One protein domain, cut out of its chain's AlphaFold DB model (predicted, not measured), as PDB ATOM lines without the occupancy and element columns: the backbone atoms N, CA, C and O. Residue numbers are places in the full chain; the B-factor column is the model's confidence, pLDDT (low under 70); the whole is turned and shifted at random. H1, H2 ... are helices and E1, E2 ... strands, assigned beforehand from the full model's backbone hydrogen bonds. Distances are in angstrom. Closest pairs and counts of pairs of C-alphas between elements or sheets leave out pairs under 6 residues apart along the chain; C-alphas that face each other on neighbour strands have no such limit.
ATOM      1  N   ARG A  55      -1.431   8.244  53.459       89.62
ATOM      2  CA  ARG A  55      -0.425   9.049  52.762       89.62
ATOM      3  C   ARG A  55      -0.684   8.981  51.263       89.62
ATOM      4  O   ARG A  55      -0.753   7.864  50.745       89.62
ATOM      5  N   PRO A  56      -0.836  10.123  50.578       92.88
ATOM      6  CA  PRO A  56      -0.992  10.094  49.139       92.88
ATOM      7  C   PRO A  56       0.320   9.675  48.475       92.88
ATOM      8  O   PRO A  56       1.399  10.037  48.943       92.88
ATOM      9  N   THR A  57       0.224   8.919  47.388       94.00
ATOM     10  CA  THR A  57       1.379   8.479  46.584       94.00
ATOM     11  C   THR A  57       1.589   9.339  45.343       94.00
ATOM     12  O   THR A  57       2.671   9.326  44.763       94.00
ATOM     13  N   ALA A  58       0.582  10.119  44.957       93.12
ATOM     14  CA  ALA A  58       0.647  11.117  43.902       93.12
ATOM     15  C   ALA A  58      -0.456  12.161  44.114       93.12
ATOM     16  O   ALA A  58      -1.402  11.928  44.874       93.12
ATOM     17  N   ALA A  59      -0.346  13.294  43.427       92.81
ATOM     18  CA  ALA A  59      -1.486  14.175  43.233       92.81
ATOM     19  C   ALA A  59      -1.490  14.795  41.834       92.81
ATOM     20  O   ALA A  59      -0.441  14.938  41.202       92.81
ATOM     21  N   LEU A  60      -2.673  15.181  41.373       92.56
ATOM     22  CA  LEU A  60      -2.874  15.937  40.144       92.56
ATOM     23  C   LEU A  60      -3.444  17.314  40.498       92.56
ATOM     24  O   LEU A  60      -4.436  17.415  41.219       92.56
ATOM     25  N   LEU A  61      -2.794  18.367  40.003       92.44
ATOM     26  CA  LEU A  61      -3.190  19.761  40.195       92.44
ATOM     27  C   LEU A  61      -3.662  20.322  38.855       92.44
ATOM     28  O   LEU A  61      -2.868  20.405  37.919       92.44
ATOM     29  N   CYS A  62      -4.928  20.714  38.762       87.25
ATOM     30  CA  CYS A  62      -5.525  21.240  37.535       87.25
ATOM     31  C   CYS A  62      -6.025  22.659  37.772       87.25
ATOM     32  O   CYS A  62      -6.967  22.837  38.534       87.25
ATOM     33  N   THR A  63      -5.424  23.657  37.127       87.06
ATOM     34  CA  THR A  63      -5.855  25.057  37.229       87.06
ATOM     35  C   THR A  63      -6.717  25.448  36.040       87.06
ATOM     36  O   THR A  63      -6.444  25.090  34.892       87.06
ATOM     37  N   TYR A  64      -7.760  26.213  36.321       80.44
ATOM     38  CA  TYR A  64      -8.769  26.631  35.368       80.44
ATOM     39  C   TYR A  64      -9.007  28.128  35.470       80.44
ATOM     40  O   TYR A  64      -8.921  28.712  36.545       80.44
ATOM     41  N   GLU A  65      -9.374  28.726  34.344       79.62
ATOM     42  CA  GLU A  65      -9.900  30.083  34.279       79.62
ATOM     43  C   GLU A  65     -11.369  30.028  33.848       79.62
ATOM     44  O   GLU A  65     -11.709  29.388  32.846       79.62
ATOM     45  N   ALA A  66     -12.239  30.691  34.607       72.25
ATOM     46  CA  ALA A  66     -13.645  30.875  34.290       72.25
ATOM     47  C   ALA A  66     -13.895  32.317  33.833       72.25
ATOM     48  O   ALA A  66     -13.735  33.271  34.597       72.25
ATOM     49  N   THR A  67     -14.351  32.475  32.591       64.50
ATOM     50  CA  THR A  67     -14.782  33.770  32.047       64.50
ATOM     51  C   THR A  67     -16.304  33.836  31.958       64.50
ATOM     52  O   THR A  67     -16.957  32.985  31.349       64.50
ATOM     53  N   THR A  68     -16.887  34.873  32.560       58.44
ATOM     54  CA  THR A  68     -18.301  35.232  32.395       58.44
ATOM     55  C   THR A  68     -18.448  36.226  31.251       58.44
ATOM     56  O   THR A  68     -17.865  37.308  31.290       58.44
ATOM     57  N   ASN A  69     -19.274  35.911  30.249       49.44
ATOM     58  CA  ASN A  69     -19.644  36.849  29.184       49.44
ATOM     59  C   ASN A  69     -20.582  37.958  29.712       49.44
ATOM     60  O   ASN A  69     -21.769  37.985  29.395       49.44
ATOM     61  N   GLY A  70     -20.045  38.876  30.523       41.47
ATOM     62  CA  GLY A  70     -20.696  40.137  30.894       41.47
ATOM     63  C   GLY A  70     -21.878  40.037  31.860       41.47
ATOM     64  O   GLY A  70     -22.730  40.924  31.846       41.47
ATOM     65  N   VAL A  71     -21.953  38.990  32.686       39.19
ATOM     66  CA  VAL A  71     -22.922  38.923  33.788       39.19
ATOM     67  C   VAL A  71     -22.167  39.003  35.107       39.19
ATOM     68  O   VAL A  71     -21.377  38.115  35.414       39.19
ATOM     69  N   ASP A  72     -22.445  40.057  35.876       37.94
ATOM     70  CA  ASP A  72     -22.048  40.219  37.278       37.94
ATOM     71  C   ASP A  72     -22.812  39.203  38.148       37.94
ATOM     72  O   ASP A  72     -23.702  39.549  38.928       37.94
ATOM     73  N   THR A  73     -22.547  37.912  37.975       37.31
ATOM     74  CA  THR A  73     -22.961  36.907  38.951       37.31
ATOM     75  C   THR A  73     -21.843  36.805  39.962       37.31
ATOM     76  O   THR A  73     -20.757  36.380  39.596       37.31
ATOM     77  N   ALA A  74     -22.126  37.206  41.202       37.62
ATOM     78  CA  ALA A  74     -21.237  37.227  42.369       37.62
ATOM     79  C   ALA A  74     -20.728  35.839  42.817       37.62
ATOM     80  O   ALA A  74     -20.511  35.611  44.001       37.62
ATOM     81  N   ASP A  75     -20.641  34.900  41.886       43.31
ATOM     82  CA  ASP A  75     -20.370  33.505  42.125       43.31
ATOM     83  C   ASP A  75     -19.736  32.956  40.845       43.31
ATOM     84  O   ASP A  75     -20.380  32.793  39.804       43.31
ATOM     85  N   THR A  76     -18.440  32.692  40.892       44.38
ATOM     86  CA  THR A  76     -17.733  31.943  39.843       44.38
ATOM     87  C   THR A  76     -18.311  30.537  39.724       44.38
ATOM     88  O   THR A  76     -18.371  30.016  38.611       44.38
ATOM     89  N   ALA A  77     -18.885  29.995  40.807       42.59
ATOM     90  CA  ALA A  77     -19.776  28.845  40.734       42.59
ATOM     91  C   ALA A  77     -20.919  29.116  39.738       42.59
ATOM     92  O   ALA A  77     -21.034  28.389  38.764       42.59
ATOM     93  N   SER A  78     -21.640  30.246  39.828       41.31
ATOM     94  CA  SER A  78     -22.700  30.626  38.865       41.31
ATOM     95  C   SER A  78     -22.228  30.793  37.405       41.31
ATOM     96  O   SER A  78     -23.009  30.584  36.471       41.31
ATOM     97  N   ALA A  79     -20.959  31.133  37.165       42.00
ATOM     98  CA  ALA A  79     -20.384  31.165  35.817       42.00
ATOM     99  C   ALA A  79     -20.234  29.757  35.228       42.00
ATOM    100  O   ALA A  79     -20.615  29.498  34.079       42.00
ATOM    101  N   VAL A  80     -19.717  28.833  36.040       42.16
ATOM    102  CA  VAL A  80     -19.655  27.414  35.689       42.16
ATOM    103  C   VAL A  80     -21.060  26.801  35.671       42.16
ATOM    104  O   VAL A  80     -21.332  25.859  34.922       42.16
ATOM    105  N   ASP A  81     -22.008  27.409  36.388       39.47
ATOM    106  CA  ASP A  81     -23.397  27.000  36.386       39.47
ATOM    107  C   ASP A  81     -24.100  27.199  35.052       39.47
ATOM    108  O   ASP A  81     -24.831  26.315  34.579       39.47
ATOM    109  N   ALA A  82     -23.859  28.364  34.460       39.09
ATOM    110  CA  ALA A  82     -24.376  28.740  33.159       39.09
ATOM    111  C   ALA A  82     -23.664  27.992  32.025       39.09
ATOM    112  O   ALA A  82     -24.285  27.701  31.008       39.09
ATOM    113  N   ALA A  83     -22.393  27.625  32.204       41.16
ATOM    114  CA  ALA A  83     -21.620  26.880  31.212       41.16
ATOM    115  C   ALA A  83     -22.152  25.449  30.965       41.16
ATOM    116  O   ALA A  83     -22.015  24.927  29.859       41.16
ATOM    117  N   GLY A  84     -22.799  24.844  31.969       37.34
ATOM    118  CA  GLY A  84     -23.451  23.530  31.869       37.34
ATOM    119  C   GLY A  84     -24.954  23.584  31.576       37.34
ATOM    120  O   GLY A  84     -25.589  22.540  31.420       37.34
ATOM    121  N   SER A  85     -25.540  24.783  31.506       35.31
ATOM    122  CA  SER A  85     -26.972  24.986  31.271       35.31
ATOM    123  C   SER A  85     -27.213  25.497  29.852       35.31
ATOM    124  O   SER A  85     -26.681  26.523  29.449       35.31
ATOM    125  N   THR A  86     -28.093  24.844  29.092       35.81
ATOM    126  CA  THR A  86     -28.496  25.289  27.743       35.81
ATOM    127  C   THR A  86     -29.308  26.597  27.717       35.81
ATOM    128  O   THR A  86     -29.729  27.014  26.641       35.81
ATOM    129  N   GLU A  87     -29.563  27.239  28.866       34.00
ATOM    130  CA  GLU A  87     -30.481  28.387  29.000       34.00
ATOM    131  C   GLU A  87     -29.905  29.614  29.752       34.00
ATOM    132  O   GLU A  87     -30.659  30.460  30.228       34.00
ATOM    133  N   GLY A  88     -28.577  29.783  29.818       37.16
ATOM    134  CA  GLY A  88     -27.924  31.013  30.309       37.16
ATOM    135  C   GLY A  88     -26.765  31.449  29.400       37.16
ATOM    136  O   GLY A  88     -26.335  30.653  28.564       37.16
ATOM    137  N   PRO A  89     -26.248  32.695  29.494       41.94
ATOM    138  CA  PRO A  89     -25.045  33.067  28.754       41.94
ATOM    139  C   PRO A  89     -23.897  32.154  29.197       41.94
ATOM    140  O   PRO A  89     -23.512  32.163  30.363       41.94
ATOM    141  N   ALA A  90     -23.396  31.334  28.274       48.75
ATOM    142  CA  ALA A  90     -22.388  30.322  28.556       48.75
ATOM    143  C   ALA A  90     -21.125  30.972  29.145       48.75
ATOM    144  O   ALA A  90     -20.463  31.774  28.475       48.75
ATOM    145  N   GLY A  91     -20.802  30.633  30.395       54.19
ATOM    146  CA  GLY A  91     -19.452  30.812  30.914       54.19
ATOM    147  C   GLY A  91     -18.495  29.897  30.150       54.19
ATOM    148  O   GLY A  91     -18.885  28.812  29.712       54.19
ATOM    149  N   VAL A  92     -17.252  30.326  29.951       62.88
ATOM    150  CA  VAL A  92     -16.209  29.474  29.363       62.88
ATOM    151  C   VAL A  92     -15.216  29.123  30.458       62.88
ATOM    152  O   VAL A  92     -14.614  30.013  31.053       62.88
ATOM    153  N   VAL A  93     -15.063  27.822  30.713       71.12
ATOM    154  CA  VAL A  93     -14.025  27.271  31.590       71.12
ATOM    155  C   VAL A  93     -12.909  26.734  30.710       71.12
ATOM    156  O   VAL A  93     -13.164  25.922  29.819       71.12
ATOM    157  N   THR A  94     -11.685  27.189  30.953       76.94
ATOM    158  CA  THR A  94     -10.505  26.780  30.187       76.94
ATOM    159  C   THR A  94      -9.473  26.187  31.132       76.94
ATOM    160  O   THR A  94      -9.118  26.822  32.121       76.94
ATOM    161  N   LEU A  95      -8.981  24.980  30.831       82.06
ATOM    162  CA  LEU A  95      -7.826  24.414  31.529       82.06
ATOM    163  C   LEU A  95      -6.596  25.264  31.195       82.06
ATOM    164  O   LEU A  95      -6.208  25.361  30.032       82.06
ATOM    165  N   MET A  96      -5.994  25.857  32.218       84.25
ATOM    166  CA  MET A  96      -4.758  26.627  32.105       84.25
ATOM    167  C   MET A  96      -3.550  25.703  32.187       84.25
ATOM    168  O   MET A  96      -2.662  25.760  31.337       84.25
ATOM    169  N   GLN A  97      -3.525  24.825  33.191       88.50
ATOM    170  CA  GLN A  97      -2.392  23.943  33.423       88.50
ATOM    171  C   GLN A  97      -2.800  22.682  34.187       88.50
ATOM    172  O   GLN A  97      -3.694  22.708  35.028       88.50
ATOM    173  N   GLY A  98      -2.104  21.582  33.899       89.12
ATOM    174  CA  GLY A  98      -2.152  20.350  34.679       89.12
ATOM    175  C   GLY A  98      -0.754  19.942  35.127       89.12
ATOM    176  O   GLY A  98       0.162  19.905  34.302       89.12
ATOM    177  N   VAL A  99      -0.577  19.646  36.414       92.56
ATOM    178  CA  VAL A  99       0.701  19.194  36.979       92.56
ATOM    179  C   VAL A  99       0.502  17.920  37.783       92.56
ATOM    180  O   VAL A  99      -0.252  17.886  38.752       92.56
ATOM    181  N   HIS A 100       1.241  16.883  37.395       92.50
ATOM    182  CA  HIS A 100       1.422  15.676  38.192       92.50
ATOM    183  C   HIS A 100       2.520  15.908  39.222       92.50
ATOM    184  O   HIS A 100       3.667  16.178  38.858       92.50
ATOM    185  N   VAL A 101       2.186  15.757  40.497       92.56
ATOM    186  CA  VAL A 101       3.156  15.812  41.591       92.56
ATOM    187  C   VAL A 101       3.383  14.420  42.165       92.56
ATOM    188  O   VAL A 101       2.455  13.644  42.398       92.56
ATOM    189  N   GLN A 102       4.657  14.100  42.372       90.94
ATOM    190  CA  GLN A 102       5.094  12.804  42.884       90.94
ATOM    191  C   GLN A 102       4.927  12.724  44.406       90.94
ATOM    192  O   GLN A 102       4.736  13.741  45.072       90.94
ATOM    193  N   GLU A 103       5.055  11.515  44.958       93.81
ATOM    194  CA  GLU A 103       4.812  11.189  46.372       93.81
ATOM    195  C   GLU A 103       5.338  12.235  47.367       93.81
ATOM    196  O   GLU A 103       4.577  12.716  48.200       93.81
ATOM    197  N   THR A 104       6.612  12.635  47.283       95.38
ATOM    198  CA  THR A 104       7.204  13.594  48.233       95.38
ATOM    199  C   THR A 104       6.442  14.922  48.274       95.38
ATOM    200  O   THR A 104       6.166  15.448  49.355       95.38
ATOM    201  N   ASP A 105       6.083  15.456  47.108       95.69
ATOM    202  CA  ASP A 105       5.380  16.731  46.987       95.69
ATOM    203  C   ASP A 105       3.890  16.590  47.286       95.69
ATOM    204  O   ASP A 105       3.327  17.447  47.970       95.69
ATOM    205  N   ALA A 106       3.275  15.479  46.875       94.38
ATOM    206  CA  ALA A 106       1.901  15.138  47.229       94.38
ATOM    207  C   ALA A 106       1.729  15.028  48.753       94.38
ATOM    208  O   ALA A 106       0.806  15.605  49.322       94.38
ATOM    209  N   VAL A 107       2.655  14.357  49.446       95.12
ATOM    210  CA  VAL A 107       2.659  14.252  50.911       95.12
ATOM    211  C   VAL A 107       2.857  15.621  51.556       95.12
ATOM    212  O   VAL A 107       2.166  15.943  52.526       95.12
ATOM    213  N   ALA A 108       3.781  16.437  51.044       94.31
ATOM    214  CA  ALA A 108       4.029  17.769  51.585       94.31
ATOM    215  C   ALA A 108       2.807  18.691  51.428       94.31
ATOM    216  O   ALA A 108       2.458  19.395  52.374       94.31
ATOM    217  N   LEU A 109       2.135  18.649  50.273       94.88
ATOM    218  CA  LEU A 109       0.905  19.402  50.019       94.88
ATOM    219  C   LEU A 109      -0.263  18.895  50.876       94.88
ATOM    220  O   LEU A 109      -0.952  19.684  51.511       94.88
ATOM    221  N   ALA A 110      -0.467  17.579  50.971       94.25
ATOM    222  CA  ALA A 110      -1.508  17.028  51.838       94.25
ATOM    223  C   ALA A 110      -1.277  17.390  53.313       94.25
ATOM    224  O   ALA A 110      -2.224  17.674  54.042       94.25
ATOM    225  N   THR A 111      -0.015  17.430  53.749       93.12
ATOM    226  CA  THR A 111       0.339  17.838  55.114       93.12
ATOM    227  C   THR A 111      -0.007  19.304  55.363       93.12
ATOM    228  O   THR A 111      -0.578  19.597  56.410       93.12
ATOM    229  N   SER A 112       0.275  20.220  54.426       93.50
ATOM    230  CA  SER A 112      -0.117  21.628  54.603       93.50
ATOM    231  C   SER A 112      -1.639  21.776  54.681       93.50
ATOM    232  O   SER A 112      -2.140  22.464  55.571       93.50
ATOM    233  N   ILE A 113      -2.388  21.038  53.858       92.62
ATOM    234  CA  ILE A 113      -3.859  21.036  53.874       92.62
ATOM    235  C   ILE A 113      -4.415  20.498  55.200       92.62
ATOM    236  O   ILE A 113      -5.346  21.071  55.762       92.62
ATOM    237  N   LEU A 114      -3.832  19.430  55.753       90.94
ATOM    238  CA  LEU A 114      -4.248  18.876  57.049       90.94
ATOM    239  C   LEU A 114      -3.979  19.827  58.229       90.94
ATOM    240  O   LEU A 114      -4.598  19.678  59.281       90.94
ATOM    241  N   THR A 115      -3.089  20.811  58.066       89.75
ATOM    242  CA  THR A 115      -2.818  21.844  59.083       89.75
ATOM    243  C   THR A 115      -3.715  23.077  58.967       89.75
ATOM    244  O   THR A 115      -3.606  23.998  59.783       89.75
ATOM    245  N   LEU A 116      -4.612  23.113  57.976       88.19
ATOM    246  CA  LEU A 116      -5.536  24.226  57.803       88.19
ATOM    247  C   LEU A 116      -6.457  24.371  59.010       88.19
ATOM    248  O   LEU A 116      -7.000  23.405  59.548       88.19
ATOM    249  N   SER A 117      -6.656  25.622  59.423       84.38
ATOM    250  CA  SER A 117      -7.652  25.928  60.438       84.38
ATOM    251  C   SER A 117      -9.040  25.757  59.833       84.38
ATOM    252  O   SER A 117      -9.427  26.495  58.932       84.38
ATOM    253  N   LEU A 118      -9.801  24.804  60.369       81.19
ATOM    254  CA  LEU A 118     -11.225  24.614  60.067       81.19
ATOM    255  C   LEU A 118     -12.123  25.314  61.097       81.19
ATOM    256  O   LEU A 118     -13.321  25.039  61.184       81.19
ATOM    257  N   ALA A 119     -11.540  26.172  61.944       75.56
ATOM    258  CA  ALA A 119     -12.306  26.930  62.917       75.56
ATOM    259  C   ALA A 119     -13.310  27.832  62.180       75.56
ATOM    260  O   ALA A 119     -12.924  28.486  61.208       75.56
ATOM    261  N   PRO A 120     -14.576  27.906  62.636       64.81
ATOM    262  CA  PRO A 120     -15.541  28.809  62.033       64.81
ATOM    263  C   PRO A 120     -14.985  30.231  62.051       64.81
ATOM    264  O   PRO A 120     -14.553  30.722  63.097       64.81
ATOM    265  N   ASP A 130     -16.967  38.402  42.868       51.19
ATOM    266  CA  ASP A 130     -16.275  37.552  41.889       51.19
ATOM    267  C   ASP A 130     -16.941  37.638  40.508       51.19
ATOM    268  O   ASP A 130     -17.917  36.944  40.235       51.19
ATOM    269  N   ALA A 131     -16.439  38.502  39.625       47.22
ATOM    270  CA  ALA A 131     -16.829  38.522  38.214       47.22
ATOM    271  C   ALA A 131     -15.801  37.734  37.387       47.22
ATOM    272  O   ALA A 131     -14.794  38.288  36.944       47.22
ATOM    273  N   GLY A 132     -16.044  36.434  37.201       56.44
ATOM    274  CA  GLY A 132     -15.024  35.518  36.677       56.44
ATOM    275  C   GLY A 132     -13.886  35.285  37.679       56.44
ATOM    276  O   GLY A 132     -13.835  35.915  38.735       56.44
ATOM    277  N   GLY A 133     -13.003  34.334  37.386       67.94
ATOM    278  CA  GLY A 133     -11.906  33.998  38.292       67.94
ATOM    279  C   GLY A 133     -11.203  32.700  37.943       67.94
ATOM    280  O   GLY A 133     -11.648  31.936  37.081       67.94
ATOM    281  N   THR A 134     -10.090  32.470  38.618       76.31
ATOM    282  CA  THR A 134      -9.346  31.221  38.551       76.31
ATOM    283  C   THR A 134      -9.778  30.284  39.681       76.31
ATOM    284  O   THR A 134     -10.350  30.679  40.699       76.31
ATOM    285  N   PHE A 135      -9.625  28.990  39.443       79.44
ATOM    286  CA  PHE A 135      -9.824  27.965  40.459       79.44
ATOM    287  C   PHE A 135      -8.957  26.757  40.115       79.44
ATOM    288  O   PHE A 135      -8.497  26.601  38.981       79.44
ATOM    289  N   ALA A 136      -8.745  25.873  41.079       84.50
ATOM    290  CA  ALA A 136      -8.021  24.638  40.877       84.50
ATOM    291  C   ALA A 136      -8.761  23.431  41.438       84.50
ATOM    292  O   ALA A 136      -9.500  23.515  42.414       84.50
ATOM    293  N   LEU A 137      -8.501  22.283  40.826       85.56
ATOM    294  CA  LEU A 137      -8.849  20.983  41.366       85.56
ATOM    295  C   LEU A 137      -7.572  20.287  41.810       85.56
ATOM    296  O   LEU A 137      -6.582  20.261  41.075       85.56
ATOM    297  N   ILE A 138      -7.607  19.732  43.014       90.62
ATOM    298  CA  ILE A 138      -6.485  19.021  43.620       90.62
ATOM    299  C   ILE A 138      -6.947  17.601  43.904       90.62
ATOM    300  O   ILE A 138      -7.865  17.397  44.691       90.62
ATOM    301  N   VAL A 139      -6.301  16.625  43.282       90.50
ATOM    302  CA  VAL A 139      -6.711  15.221  43.342       90.50
ATOM    303  C   VAL A 139      -5.599  14.425  43.980       90.50
ATOM    304  O   VAL A 139      -4.515  14.328  43.412       90.50
ATOM    305  N   PHE A 140      -5.847  13.845  45.146       92.00
ATOM    306  CA  PHE A 140      -4.876  12.994  45.824       92.00
ATOM    307  C   PHE A 140      -5.134  11.523  45.536       92.00
ATOM    308  O   PHE A 140      -6.209  11.013  45.853       92.00
ATOM    309  N   HIS A 141      -4.107  10.838  45.032       91.00
ATOM    310  CA  HIS A 141      -4.112   9.389  44.904       91.00
ATOM    311  C   HIS A 141      -3.668   8.722  46.200       91.00
ATOM    312  O   HIS A 141      -2.628   9.089  46.753       91.00
ATOM    313  N   TYR A 142      -4.387   7.690  46.642       89.31
ATOM    314  CA  TYR A 142      -4.012   6.888  47.808       89.31
ATOM    315  C   TYR A 142      -3.862   5.407  47.439       89.31
ATOM    316  O   TYR A 142      -4.729   4.862  46.758       89.31
ATOM    317  N   PRO A 143      -2.838   4.704  47.960       84.69
ATOM    318  CA  PRO A 143      -2.588   3.303  47.612       84.69
ATOM    319  C   PRO A 143      -3.711   2.356  48.069       84.69
ATOM    320  O   PRO A 143      -3.961   1.342  47.423       84.69
ATOM    321  N   ASP A 144      -4.412   2.703  49.154       80.31
ATOM    322  CA  ASP A 144      -5.427   1.859  49.798       80.31
ATOM    323  C   ASP A 144      -6.813   2.528  49.836       80.31
ATOM    324  O   ASP A 144      -7.544   2.471  50.835       80.31
ATOM    325  N   GLY A 145      -7.203   3.231  48.774       75.81
ATOM    326  CA  GLY A 145      -8.511   3.873  48.763       75.81
ATOM    327  C   GLY A 145      -8.912   4.520  47.457       75.81
ATOM    328  O   GLY A 145      -8.215   4.440  46.458       75.81
ATOM    329  N   ALA A 146     -10.086   5.144  47.504       81.38
ATOM    330  CA  ALA A 146     -10.494   6.077  46.472       81.38
ATOM    331  C   ALA A 146      -9.674   7.364  46.597       81.38
ATOM    332  O   ALA A 146      -9.290   7.753  47.711       81.38
ATOM    333  N   ASP A 147      -9.472   8.012  45.460       85.56
ATOM    334  CA  ASP A 147      -8.860   9.329  45.386       85.56
ATOM    335  C   ASP A 147      -9.719  10.357  46.132       85.56
ATOM    336  O   ASP A 147     -10.909  10.138  46.392       85.56
ATOM    337  N   THR A 148      -9.090  11.451  46.558       86.75
ATOM    338  CA  THR A 148      -9.786  12.567  47.207       86.75
ATOM    339  C   THR A 148      -9.589  13.839  46.408       86.75
ATOM    340  O   THR A 148      -8.459  14.300  46.251       86.75
ATOM    341  N   ASP A 149     -10.705  14.401  45.971       85.56
ATOM    342  CA  ASP A 149     -10.774  15.625  45.191       85.56
ATOM    343  C   ASP A 149     -11.025  16.810  46.127       85.56
ATOM    344  O   ASP A 149     -11.872  16.734  47.026       85.56
ATOM    345  N   LEU A 150     -10.307  17.906  45.903       86.25
ATOM    346  CA  LEU A 150     -10.540  19.199  46.533       86.25
ATOM    347  C   LEU A 150     -10.778  20.266  45.469       86.25
ATOM    348  O   LEU A 150     -10.139  20.252  44.414       86.25
ATOM    349  N   TYR A 151     -11.647  21.212  45.795       83.50
ATOM    350  CA  TYR A 151     -11.883  22.422  45.030       83.50
ATOM    351  C   TYR A 151     -11.179  23.591  45.722       83.50
ATOM    352  O   TYR A 151     -11.402  23.839  46.905       83.50
ATOM    353  N   TYR A 152     -10.287  24.276  45.007       85.19
ATOM    354  CA  TYR A 152      -9.588  25.468  45.478       85.19
ATOM    355  C   TYR A 152     -10.037  26.674  44.663       85.19
ATOM    356  O   TYR A 152      -9.781  26.755  43.465       85.19
ATOM    357  N   HIS A 153     -10.680  27.626  45.316       78.06
ATOM    358  CA  HIS A 153     -11.054  28.901  44.731       78.06
ATOM    359  C   HIS A 153     -10.008  29.954  45.095       78.06
ATOM    360  O   HIS A 153      -9.713  30.123  46.278       78.06
ATOM    361  N   ASP A 154      -9.419  30.624  44.103       74.75
ATOM    362  CA  ASP A 154      -8.246  31.494  44.301       74.75
ATOM    363  C   ASP A 154      -8.512  32.982  44.005       74.75
ATOM    364  O   ASP A 154      -7.591  33.798  43.984       74.75
ATOM    365  N   THR A 155      -9.770  33.341  43.754       68.81
ATOM    366  CA  THR A 155     -10.182  34.703  43.417       68.81
ATOM    367  C   THR A 155     -11.133  35.223  44.492       68.81
ATOM    368  O   THR A 155     -11.959  34.485  45.005       68.81
ATOM    369  N   GLY A 156     -11.015  36.492  44.880       69.25
ATOM    370  CA  GLY A 156     -11.890  37.069  45.904       69.25
ATOM    371  C   GLY A 156     -11.729  36.400  47.270       69.25
ATOM    372  O   GLY A 156     -10.687  36.546  47.908       69.25
ATOM    373  N   CYS A 157     -12.781  35.739  47.759       71.12
ATOM    374  CA  CYS A 157     -12.724  34.993  49.016       71.12
ATOM    375  C   CYS A 157     -12.222  33.573  48.776       71.12
ATOM    376  O   CYS A 157     -12.995  32.647  48.548       71.12
ATOM    377  N   GLU A 158     -10.906  33.429  48.886       79.56
ATOM    378  CA  GLU A 158     -10.215  32.181  48.597       79.56
ATOM    379  C   GLU A 158     -10.623  31.085  49.591       79.56
ATOM    380  O   GLU A 158     -10.626  31.276  50.818       79.56
ATOM    381  N   THR A 159     -10.973  29.920  49.049       78.50
ATOM    382  CA  THR A 159     -11.487  28.780  49.816       78.50
ATOM    383  C   THR A 159     -10.940  27.465  49.290       78.50
ATOM    384  O   THR A 159     -10.593  27.345  48.122       78.50
ATOM    385  N   LEU A 160     -10.840  26.473  50.171       84.12
ATOM    386  CA  LEU A 160     -10.473  25.104  49.826       84.12
ATOM    387  C   LEU A 160     -11.487  24.157  50.454       84.12
ATOM    388  O   LEU A 160     -11.629  24.161  51.678       84.12
ATOM    389  N   ASP A 161     -12.148  23.325  49.661       83.19
ATOM    390  CA  ASP A 161     -13.178  22.419  50.157       83.19
ATOM    391  C   ASP A 161     -13.132  21.034  49.499       83.19
ATOM    392  O   ASP A 161     -12.462  20.815  48.494       83.19
ATOM    393  N   ASN A 162     -13.796  20.064  50.127       77.62
ATOM    394  CA  ASN A 162     -13.890  18.683  49.644       77.62
ATOM    395  C   ASN A 162     -15.331  18.257  49.297       77.62
ATOM    396  O   ASN A 162     -15.640  17.054  49.311       77.62
ATOM    397  N   GLY A 163     -16.224  19.228  49.074       71.25
ATOM    398  CA  GLY A 163     -17.658  19.016  48.871       71.25
ATOM    399  C   GLY A 163     -18.457  18.769  50.155       71.25
ATOM    400  O   GLY A 163     -19.664  18.522  50.113       71.25
ATOM    401  N   SER A 164     -17.826  18.802  51.332       72.19
ATOM    402  CA  SER A 164     -18.502  18.649  52.636       72.19
ATOM    403  C   SER A 164     -17.986  19.596  53.720       72.19
ATOM    404  O   SER A 164     -18.744  19.980  54.610       72.19
ATOM    405  N   ILE A 165     -16.707  19.957  53.665       74.31
ATOM    406  CA  ILE A 165     -16.040  20.890  54.574       74.31
ATOM    407  C   ILE A 165     -15.223  21.855  53.740       74.31
ATOM    408  O   ILE A 165     -14.590  21.415  52.787       74.31
ATOM    409  N   GLY A 166     -15.176  23.118  54.163       77.56
ATOM    410  CA  GLY A 166     -14.285  24.128  53.607       77.56
ATOM    411  C   GLY A 166     -13.359  24.752  54.652       77.56
ATOM    412  O   GLY A 166     -13.696  24.836  55.836       77.56
ATOM    413  N   ALA A 167     -12.204  25.214  54.185       80.38
ATOM    414  CA  ALA A 167     -11.334  26.188  54.828       80.38
ATOM    415  C   ALA A 167     -11.367  27.495  54.021       80.38
ATOM    416  O   ALA A 167     -11.556  27.463  52.807       80.38
ATOM    417  N   GLY A 168     -11.156  28.633  54.681       78.06
ATOM    418  CA  GLY A 168     -11.107  29.943  54.030       78.06
ATOM    419  C   GLY A 168      -9.878  30.749  54.438       78.06
ATOM    420  O   GLY A 168      -9.285  30.511  55.495       78.06
ATOM    421  N   GLN A 169      -9.519  31.732  53.616       79.25
ATOM    422  CA  GLN A 169      -8.326  32.557  53.808       79.25
ATOM    423  C   GLN A 169      -8.418  33.560  54.969       79.25
ATOM    424  O   GLN A 169      -7.391  33.852  55.581       79.25
ATOM    425  N   VAL A 170      -9.608  34.073  55.312       69.81
ATOM    426  CA  VAL A 170      -9.744  35.250  56.200       69.81
ATOM    427  C   VAL A 170      -8.962  35.078  57.509       69.81
ATOM    428  O   VAL A 170      -9.253  34.198  58.319       69.81
ATOM    429  N   ASP A 171      -7.950  35.934  57.685       63.19
ATOM    430  CA  ASP A 171      -7.021  35.970  58.822       63.19
ATOM    431  C   ASP A 171      -6.356  34.614  59.165       63.19
ATOM    432  O   ASP A 171      -6.011  34.344  60.319       63.19
ATOM    433  N   SER A 172      -6.141  33.751  58.165       77.81
ATOM    434  CA  SER A 172      -5.624  32.390  58.343       77.81
ATOM    435  C   SER A 172      -4.192  32.241  57.821       77.81
ATOM    436  O   SER A 172      -3.957  32.043  56.630       77.81
ATOM    437  N   THR A 173      -3.201  32.267  58.724       83.62
ATOM    438  CA  THR A 173      -1.792  32.018  58.354       83.62
ATOM    439  C   THR A 173      -1.595  30.644  57.713       83.62
ATOM    440  O   THR A 173      -0.865  30.539  56.736       83.62
ATOM    441  N   SER A 174      -2.280  29.604  58.206       84.38
ATOM    442  CA  SER A 174      -2.153  28.264  57.623       84.38
ATOM    443  C   SER A 174      -2.720  28.182  56.206       84.38
ATOM    444  O   SER A 174      -2.217  27.398  55.404       84.38
ATOM    445  N   PHE A 175      -3.715  29.010  55.870       87.62
ATOM    446  CA  PHE A 175      -4.211  29.110  54.499       87.62
ATOM    447  C   PHE A 175      -3.158  29.728  53.573       87.62
ATOM    448  O   PHE A 175      -2.857  29.144  52.537       87.62
ATOM    449  N   ASN A 176      -2.503  30.814  53.995       87.00
ATOM    450  CA  ASN A 176      -1.404  31.417  53.232       87.00
ATOM    451  C   ASN A 176      -0.247  30.427  52.999       87.00
ATOM    452  O   ASN A 176       0.302  30.359  51.900       87.00
ATOM    453  N   ASP A 177       0.113  29.630  54.012       88.94
ATOM    454  CA  ASP A 177       1.163  28.609  53.888       88.94
ATOM    455  C   ASP A 177       0.791  27.530  52.852       88.94
ATOM    456  O   ASP A 177       1.634  27.097  52.059       88.94
ATOM    457  N   PHE A 178      -0.481  27.110  52.823       92.62
ATOM    458  CA  PHE A 178      -1.004  26.227  51.781       92.62
ATOM    459  C   PHE A 178      -0.887  26.866  50.392       92.62
ATOM    460  O   PHE A 178      -0.401  26.205  49.475       92.62
ATOM    461  N   GLN A 179      -1.278  28.131  50.239       90.88
ATOM    462  CA  GLN A 179      -1.251  28.814  48.945       90.88
ATOM    463  C   GLN A 179       0.157  28.923  48.380       90.88
ATOM    464  O   GLN A 179       0.372  28.582  47.222       90.88
ATOM    465  N   VAL A 180       1.131  29.315  49.207       91.00
ATOM    466  CA  VAL A 180       2.545  29.351  48.803       91.00
ATOM    467  C   VAL A 180       2.982  27.974  48.306       91.00
ATOM    468  O   VAL A 180       3.546  27.855  47.219       91.00
ATOM    469  N   LYS A 181       2.653  26.912  49.052       93.00
ATOM    470  CA  LYS A 181       3.000  25.540  48.665       93.00
ATOM    471  C   LYS A 181       2.320  25.110  47.361       93.00
ATOM    472  O   LYS A 181       2.953  24.439  46.551       93.00
ATOM    473  N   PHE A 182       1.053  25.466  47.162       93.69
ATOM    474  CA  PHE A 182       0.313  25.172  45.937       93.69
ATOM    475  C   PHE A 182       0.920  25.901  44.729       93.69
ATOM    476  O   PHE A 182       1.197  25.270  43.707       93.69
ATOM    477  N   SER A 183       1.204  27.200  44.862       91.69
ATOM    478  CA  SER A 183       1.829  28.010  43.811       91.69
ATOM    479  C   SER A 183       3.224  27.512  43.431       91.69
ATOM    480  O   SER A 183       3.544  27.466  42.245       91.69
ATOM    481  N   ASP A 184       4.032  27.079  44.404       93.31
ATOM    482  CA  ASP A 184       5.357  26.502  44.146       93.31
ATOM    483  C   ASP A 184       5.286  25.217  43.299       93.31
ATOM    484  O   ASP A 184       6.192  24.946  42.510       93.31
ATOM    485  N   LEU A 185       4.218  24.424  43.454       93.56
ATOM    486  CA  LEU A 185       4.031  23.160  42.734       93.56
ATOM    487  C   LEU A 185       3.452  23.349  41.331       93.56
ATOM    488  O   LEU A 185       3.872  22.655  40.406       93.56
ATOM    489  N   ILE A 186       2.506  24.276  41.159       89.62
ATOM    490  CA  ILE A 186       1.973  24.619  39.834       89.62
ATOM    491  C   ILE A 186       3.026  25.361  38.997       89.62
ATOM    492  O   ILE A 186       3.152  25.108  37.799       89.62
ATOM    493  N   GLY A 187       3.838  26.218  39.619       83.88
ATOM    494  CA  GLY A 187       4.812  27.044  38.913       83.88
ATOM    495  C   GLY A 187       4.155  28.121  38.031       83.88
ATOM    496  O   GLY A 187       2.945  28.331  38.076       83.88
TER     497      GLY A 187
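AT A GLANCE: This is residues 55 to 120 and 130 to 187 of the 193 residues of an uncharacterized protein of Subtercola vilae (UniProt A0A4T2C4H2). A twisted antiparallel sheet of six strands, with three long strands E2, E1 and E3 and shorter ones E4, E5 and E6, is covered on one face by two helices, H2 and H3, side by side and running opposite ways. The helix H1 packs on the opposite face, near the end of E1 and the beginning of E2. The printed part has 124 residues with three named helices and six named strands, in the order E1 H1 E2 H2 E3 E4 E5 E6 H3; the sheet's order is E2 E1 E3 E4 E5 E6. The class is mixed, helices and strands, and the whole is compact, with a radius of gyration of the C-alphas of 15.1 A and spans of 43 by 30 by 27 A.

IN THESE COORDINATES: E1, residues 58 to 67, begins at C-alpha 58 (0.647, 11.117, 43.902) and is 29.9 A long. H1 is residues 76 to 83. E2, residues 92 to 102, is 30.2 A long and is followed by H2, residues 103 to 114, 16.0 A. E3 is residues 133 to 141, 26.6 A, and E4 residues 148 to 153, 16.6 A. E5 is residues 159 to 161 and E6 residues 166 to 168. H3, residues 173 to 186, is 20.3 A long and ends at C-alpha 186 (1.973, 24.619, 39.834).

HOW THE PARTS SIT: E2 and E6 are the edge strands. E2 and E1 pair through N 61 and O 99, 2.9 A, and E1 and E3 through N 62 and O 137, 2.9 A. E3 E4 E5 E6 form a meander, each strand the antiparallel neighbour of the one before, in three hairpins; N 138 and O 150 are 2.9 A apart, N 153 and O 159 2.8 A, N 160 and O 167 2.9 A. With helices on both faces of the sheet there are three layers: H2 and H3 on one face, H1 on the other. H2 lies over E1 and E3 at a height over the sheet of 8.5 A. H3, at 9.1 A, runs across the strands, at 86 degrees to E1 on the local plane. H2 and H3 touch, the closest C-alphas being those of Ser 112 and Phe 178, 5.5 A, at a shallow tilt of 25 degrees. H1 has a height of 8.5 A; its closest C-alpha pair with E2 is Ala 83 and Val 92, 6.3 A. In H1, H2 and H3 every O i to N i+4 pair is within hydrogen-bond range.

THE WHOLE: The two C-alphas farthest apart, those of Gly 70 and Asp 144, are 45.3 A apart. Residues 121 to 129 are not printed, and C-alphas 120 and 130 are 22.0 A apart across this cut. Of the links that are printed whole, none is long. The mean pLDDT of the printed part is 75.4; 35 residues are under 70, among them residues 67 to 92, and H1 has a mean of 42.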